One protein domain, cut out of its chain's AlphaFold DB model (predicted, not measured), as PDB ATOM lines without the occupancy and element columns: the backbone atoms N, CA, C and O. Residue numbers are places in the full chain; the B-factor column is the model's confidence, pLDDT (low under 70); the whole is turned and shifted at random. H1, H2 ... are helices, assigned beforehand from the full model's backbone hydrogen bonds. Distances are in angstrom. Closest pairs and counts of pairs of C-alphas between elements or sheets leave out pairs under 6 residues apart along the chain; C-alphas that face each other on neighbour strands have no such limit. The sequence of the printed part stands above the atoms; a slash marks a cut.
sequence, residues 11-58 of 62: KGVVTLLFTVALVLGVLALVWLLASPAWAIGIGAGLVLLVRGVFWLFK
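AT A GLANCE: This is residues 11 to 58 of the 62 residues of an uncharacterized protein of Saccharopolyspora sp. 7K502 (UniProt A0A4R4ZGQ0). Two long helices, H1 and H2, make a wide, open V, with its corner at the tight turn between them and its two arms spreading free. The printed part has 48 residues with two named helices, H1 then H2, and no named strand; the class is all helix. The whole is extended, with a radius of gyration of the C-alphas of 15.2 A, and spans 43 by 29 by 9 A, only just flat.

HOW THE PARTS SIT: H1, residues 11 to 33, is the longest helix. H2, residues 36 to 56, is close to H1 but not clearly touching, with 2 pairs of C-alphas within 8 A. Their closest C-alphas, those of Val 30 and Ala 39, are 6.6 A apart. Their lines stand at 72 degrees, only just about perpendicular, and their centres are 22.2 A apart. In H1 and H2 every O i to N i+4 pair is within hydrogen-bond range.

IN THESE COORDINATES: H1 measures 32.3 A from C-alpha 11 at (164.768, 119.032, 91.766) to C-alpha 33. H2 measures 30.2 A and ends with C-alpha 56 at (153.582, 160.283, 87.702).

THE WHOLE: The two C-alphas farthest apart, those of Lys 11 and Leu 56, are 42.9 A apart. The printed part has no cut. Residues 11 to 26 and 43 to 58 stand free. Mean pLDDT of the printed part is 80.1; residues 32 to 39 and residue 58 are under 70.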
ATOM      1  N   LYS A  11     164.639 117.853  90.892       78.69
ATOM      2  CA  LYS A  11     164.768 119.032  91.766       78.69
ATOM      3  C   LYS A  11     163.986 120.248  91.249       78.69
ATOM      4  O   LYS A  11     163.334 120.907  92.044       78.69
ATOM      5  N   GLY A  12     164.005 120.516  89.942       81.06
ATOM      6  CA  GLY A  12     163.250 121.607  89.316       81.06
ATOM      7  C   GLY A  12     161.737 121.415  89.416       81.06
ATOM      8  O   GLY A  12     161.022 122.365  89.720       81.06
ATOM      9  N   VAL A  13     161.255 120.175  89.269       82.81
ATOM     10  CA  VAL A  13     159.838 119.837  89.498       82.81
ATOM     11  C   VAL A  13     159.449 120.104  90.951       82.81
ATOM     12  O   VAL A  13     158.435 120.745  91.205       82.81
ATOM     13  N   VAL A  14     160.268 119.664  91.910       85.56
ATOM     14  CA  VAL A  14     160.010 119.890  93.341       85.56
ATOM     15  C   VAL A  14     160.022 121.377  93.685       85.56
ATOM     16  O   VAL A  14     159.135 121.833  94.402       85.56
ATOM     17  N   THR A  15     160.970 122.154  93.152       86.75
ATOM     18  CA  THR A  15     160.989 123.611  93.334       86.75
ATOM     19  C   THR A  15     159.712 124.241  92.793       86.75
ATOM     20  O   THR A  15     159.095 125.036  93.492       86.75
ATOM     21  N   LEU A  16     159.267 123.843  91.601       85.69
ATOM     22  CA  LEU A  16     158.060 124.384  90.981       85.69
ATOM     23  C   LEU A  16     156.800 124.025  91.783       85.69
ATOM     24  O   LEU A  16     155.976 124.898  92.050       85.69
ATOM     25  N   LEU A  17     156.685 122.780  92.249       89.50
ATOM     26  CA  LEU A  17     155.598 122.344  93.130       89.50
ATOM     27  C   LEU A  17     155.596 123.105  94.457       89.50
ATOM     28  O   LEU A  17     154.539 123.531  94.917       89.50
ATOM     29  N   PHE A  18     156.769 123.318  95.054       92.56
ATOM     30  CA  PHE A  18     156.899 124.087  96.286       92.56
ATOM     31  C   PHE A  18     156.491 125.549  96.082       92.56
ATOM     32  O   PHE A  18     155.737 126.093  96.885       92.56
ATOM     33  N   THR A  19     156.920 126.176  94.984       90.88
ATOM     34  CA  THR A  19     156.511 127.539  94.628       90.88
ATOM     35  C   THR A  19     154.996 127.636  94.460       90.88
ATOM     36  O   THR A  19     154.383 128.549  95.011       90.88
ATOM     37  N   VAL A  20     154.370 126.683  93.763       91.56
ATOM     38  CA  VAL A  20     152.909 126.642  93.595       91.56
ATOM     39  C   VAL A  20     152.205 126.474  94.942       91.56
ATOM     40  O   VAL A  20     151.271 127.218  95.240       91.56
ATOM     41  N   ALA A  21     152.670 125.551  95.787       91.19
ATOM     42  CA  ALA A  21     152.112 125.334  97.118       91.19
ATOM     43  C   ALA A  21     152.219 126.587  98.001       91.19
ATOM     44  O   ALA A  21     151.274 126.918  98.713       91.19
ATOM     45  N   LEU A  22     153.333 127.318  97.916       92.25
ATOM     46  CA  LEU A  22     153.544 128.564  98.649       92.25
ATOM     47  C   LEU A  22     152.564 129.648  98.185       92.25
ATOM     48  O   LEU A  22     151.916 130.274  99.020       92.25
ATOM     49  N   VAL A  23     152.392 129.829  96.871       92.00
ATOM     50  CA  VAL A  23     151.420 130.786  96.313       92.00
ATOM     51  C   VAL A  23     150.003 130.462  96.782       92.00
ATOM     52  O   VAL A  23     149.302 131.353  97.257       92.00
ATOM     53  N   LEU A  24     149.592 129.194  96.705       90.38
ATOM     54  CA  LEU A  24     148.279 128.756  97.184       90.38
ATOM     55  C   LEU A  24     148.124 128.964  98.693       90.38
ATOM     56  O   LEU A  24     147.074 129.420  99.137       90.38
ATOM     57  N   GLY A  25     149.170 128.684  99.472       87.88
ATOM     58  CA  GLY A  25     149.192 128.905 100.915       87.88
ATOM     59  C   GLY A  25     149.015 130.376 101.279       87.88
ATOM     60  O   GLY A  25     148.194 130.694 102.132       87.88
ATOM     61  N   VAL A  26     149.712 131.284 100.591       86.69
ATOM     62  CA  VAL A  26     149.545 132.736 100.771       86.69
ATOM     63  C   VAL A  26     148.134 133.164 100.390       86.69
ATOM     64  O   VAL A  26     147.509 133.906 101.140       86.69
ATOM     65  N   LEU A  27     147.602 132.672  99.269       79.25
ATOM     66  CA  LEU A  27     146.247 132.999  98.830       79.25
ATOM     67  C   LEU A  27     145.198 132.533  99.850       79.25
ATOM     68  O   LEU A  27     144.285 133.287 100.170       79.25
ATOM     69  N   ALA A  28     145.366 131.329 100.401       79.50
ATOM     70  CA  ALA A  28     144.520 130.787 101.457       79.50
ATOM     71  C   ALA A  28     144.646 131.588 102.760       79.50
ATOM     72  O   ALA A  28     143.634 131.861 103.400       79.50
ATOM     73  N   LEU A  29     145.858 132.015 103.134       77.69
ATOM     74  CA  LEU A  29     146.090 132.864 104.306       77.69
ATOM     75  C   LEU A  29     145.406 134.224 104.147       77.69
ATOM     76  O   LEU A  29     144.746 134.698 105.067       77.69
ATOM     77  N   VAL A  30     145.530 134.828 102.963       75.50
ATOM     78  CA  VAL A  30     144.841 136.070 102.599       75.50
ATOM     79  C   VAL A  30     143.335 135.869 102.688       75.50
ATOM     80  O   VAL A  30     142.659 136.721 103.243       75.50
ATOM     81  N   TRP A  31     142.816 134.733 102.226       70.56
ATOM     82  CA  TRP A  31     141.395 134.403 102.326       70.56
ATOM     83  C   TRP A  31     140.916 134.209 103.772       70.56
ATOM     84  O   TRP A  31     139.792 134.570 104.108       70.56
ATOM     85  N   LEU A  32     141.770 133.648 104.635       68.75
ATOM     86  CA  LEU A  32     141.483 133.418 106.050       68.75
ATOM     87  C   LEU A  32     141.508 134.722 106.866       68.75
ATOM     88  O   LEU A  32     140.705 134.898 107.779       68.75
ATOM     89  N   LEU A  33     142.443 135.622 106.555       67.50
ATOM     90  CA  LEU A  33     142.707 136.855 107.311       67.50
ATOM     91  C   LEU A  33     141.933 138.064 106.777       67.50
ATOM     92  O   LEU A  33     141.624 138.985 107.529       67.50
ATOM     93  N   ALA A  34     141.624 138.077 105.485       61.34
ATOM     94  CA  ALA A  34     140.915 139.145 104.813       61.34
ATOM     95  C   ALA A  34     139.709 138.538 104.098       61.34
ATOM     96  O   ALA A  34     139.854 137.695 103.215       61.34
ATOM     97  N   SER A  35     138.497 138.980 104.459       65.75
ATOM     98  CA  SER A  35     137.294 138.610 103.699       65.75
ATOM     99  C   SER A  35     137.542 138.806 102.188       65.75
ATOM    100  O   SER A  35     138.289 139.721 101.826       65.75
ATOM    101  N   PRO A  36     136.932 138.010 101.289       62.12
ATOM    102  CA  PRO A  36     137.226 138.048  99.848       62.12
ATOM    103  C   PRO A  36     137.214 139.464  99.244       62.12
ATOM    104  O   PRO A  36     138.004 139.781  98.358       62.12
ATOM    105  N   ALA A  37     136.364 140.342  99.785       64.06
ATOM    106  CA  ALA A  37     136.276 141.752  99.422       64.06
ATOM    107  C   ALA A  37     137.560 142.556  99.715       64.06
ATOM    108  O   ALA A  37     137.962 143.387  98.904       64.06
ATOM    109  N   TRP A  38     138.234 142.298 100.837       65.88
ATOM    110  CA  TRP A  38     139.477 142.975 101.216       65.88
ATOM    111  C   TRP A  38     140.668 142.519 100.373       65.88
ATOM    112  O   TRP A  38     141.482 143.352  99.987       65.88
ATOM    113  N   ALA A  39     140.749 141.236 100.016       66.75
ATOM    114  CA  ALA A  39     141.784 140.734  99.110       66.75
ATOM    115  C   ALA A  39     141.690 141.393  97.718       66.75
ATOM    116  O   ALA A  39     142.693 141.850  97.168       66.75
ATOM    117  N   ILE A  40     140.466 141.511  97.186       71.62
ATOM    118  CA  ILE A  40     140.182 142.213  95.926       71.62
ATOM    119  C   ILE A  40     140.485 143.712  96.064       71.62
ATOM    120  O   ILE A  40     141.113 144.288  95.179       71.62
ATOM    121  N   GLY A  41     140.093 144.335  97.180       76.38
ATOM    122  CA  GLY A  41     140.350 145.749  97.455       76.38
ATOM    123  C   GLY A  41     141.840 146.089  97.530       76.38
ATOM    124  O   GLY A  41     142.279 147.049  96.899       76.38
ATOM    125  N   ILE A  42     142.636 145.278  98.236       78.19
ATOM    126  CA  ILE A  42     144.092 145.454  98.333       78.19
ATOM    127  C   ILE A  42     144.738 145.243  96.962       78.19
ATOM    128  O   ILE A  42     145.540 146.074  96.543       78.19
ATOM    129  N   GLY A  43     144.363 144.188  96.231       77.25
ATOM    130  CA  GLY A  43     144.886 143.929  94.887       77.25
ATOM    131  C   GLY A  43     144.581 145.062  93.901       77.25
ATOM    132  O   GLY A  43     145.482 145.553  93.222       77.25
ATOM    133  N   ALA A  44     143.332 145.535  93.868       78.44
ATOM    134  CA  ALA A  44     142.920 146.658  93.029       78.44
ATOM    135  C   ALA A  44     143.634 147.961  93.423       78.44
ATOM    136  O   ALA A  44     144.125 148.684  92.555       78.44
ATOM    137  N   GLY A  45     143.748 148.240  94.725       85.31
ATOM    138  CA  GLY A  45     144.467 149.403  95.244       85.31
ATOM    139  C   GLY A  45     145.950 149.391  94.874       85.31
ATOM    140  O   GLY A  45     146.483 150.414  94.447       85.31
ATOM    141  N   LEU A  46     146.605 148.230  94.952       85.56
ATOM    142  CA  LEU A  46     148.016 148.078  94.597       85.56
ATOM    143  C   LEU A  46     148.250 148.336  93.102       85.56
ATOM    144  O   LEU A  46     149.170 149.065  92.738       85.56
ATOM    145  N   VAL A  47     147.387 147.795  92.235       86.94
ATOM    146  CA  VAL A  47     147.448 148.026  90.782       86.94
ATOM    147  C   VAL A  47     147.252 149.505  90.453       86.94
ATOM    148  O   VAL A  47     147.986 150.051  89.629       86.94
ATOM    149  N   LEU A  48     146.298 150.177  91.104       84.75
ATOM    150  CA  LEU A  48     146.063 151.609  90.918       84.75
ATOM    151  C   LEU A  48     147.235 152.459  91.412       84.75
ATOM    152  O   LEU A  48     147.612 153.403  90.723       84.75
ATOM    153  N   LEU A  49     147.844 152.108  92.546       87.50
ATOM    154  CA  LEU A  49     149.038 152.784  93.056       87.50
ATOM    155  C   LEU A  49     150.212 152.644  92.094       87.50
ATOM    156  O   LEU A  49     150.805 153.646  91.712       87.50
ATOM    157  N   VAL A  50     150.512 151.424  91.646       86.25
ATOM    158  CA  VAL A  50     151.588 151.179  90.678       86.25
ATOM    159  C   VAL A  50     151.322 151.947  89.388       86.25
ATOM    160  O   VAL A  50     152.211 152.621  88.878       86.25
ATOM    161  N   ARG A  51     150.086 151.916  88.880       81.56
ATOM    162  CA  ARG A  51     149.703 152.657  87.676       81.56
ATOM    163  C   ARG A  51     149.819 154.170  87.866       81.56
ATOM    164  O   ARG A  51     150.294 154.842  86.958       81.56
ATOM    165  N   GLY A  52     149.414 154.697  89.019       84.81
ATOM    166  CA  GLY A  52     149.536 156.111  89.367       84.81
ATOM    167  C   GLY A  52     150.993 156.553  89.465       84.81
ATOM    168  O   GLY A  52     151.354 157.582  88.907       84.81
ATOM    169  N   VAL A  53     151.848 155.735  90.077       84.81
ATOM    170  CA  VAL A  53     153.300 155.946  90.136       84.81
ATOM    171  C   VAL A  53     153.903 155.931  88.730       84.81
ATOM    172  O   VAL A  53     154.602 156.867  88.358       84.81
ATOM    173  N   PHE A  54     153.577 154.937  87.900       80.38
ATOM    174  CA  PHE A  54     154.019 154.896  86.503       80.38
ATOM    175  C   PHE A  54     153.540 156.097  85.687       80.38
ATOM    176  O   PHE A  54     154.250 156.534  84.789       80.38
ATOM    177  N   TRP A  55     152.347 156.615  85.974       79.94
ATOM    178  CA  TRP A  55     151.817 157.810  85.326       79.94
ATOM    179  C   TRP A  55     152.540 159.076  85.798       79.94
ATOM    180  O   TRP A  55     152.889 159.913  84.976       79.94
ATOM    181  N   LEU A  56     152.838 159.175  87.097       76.62
ATOM    182  CA  LEU A  56     153.582 160.283  87.702       76.62
ATOM    183  C   LEU A  56     155.030 160.353  87.200       76.62
ATOM    184  O   LEU A  56     155.563 161.437  86.996       76.62
ATOM    185  N   PHE A  57     155.654 159.196  86.977       78.75
ATOM    186  CA  PHE A  57     156.998 159.085  86.410       78.75
ATOM    187  C   PHE A  57     157.007 158.987  84.883       78.75
ATOM    188  O   PHE A  57     158.079 158.840  84.294       78.75
ATOM    189  N   LYS A  58     155.847 159.068  84.218       67.88
ATOM    190  CA  LYS A  58     155.804 159.119  82.761       67.88
ATOM    191  C   LYS A  58     156.293 160.510  82.346       67.88
ATOM    192  O   LYS A  58     155.637 161.493  82.698       67.88
TER     193      LYS A  58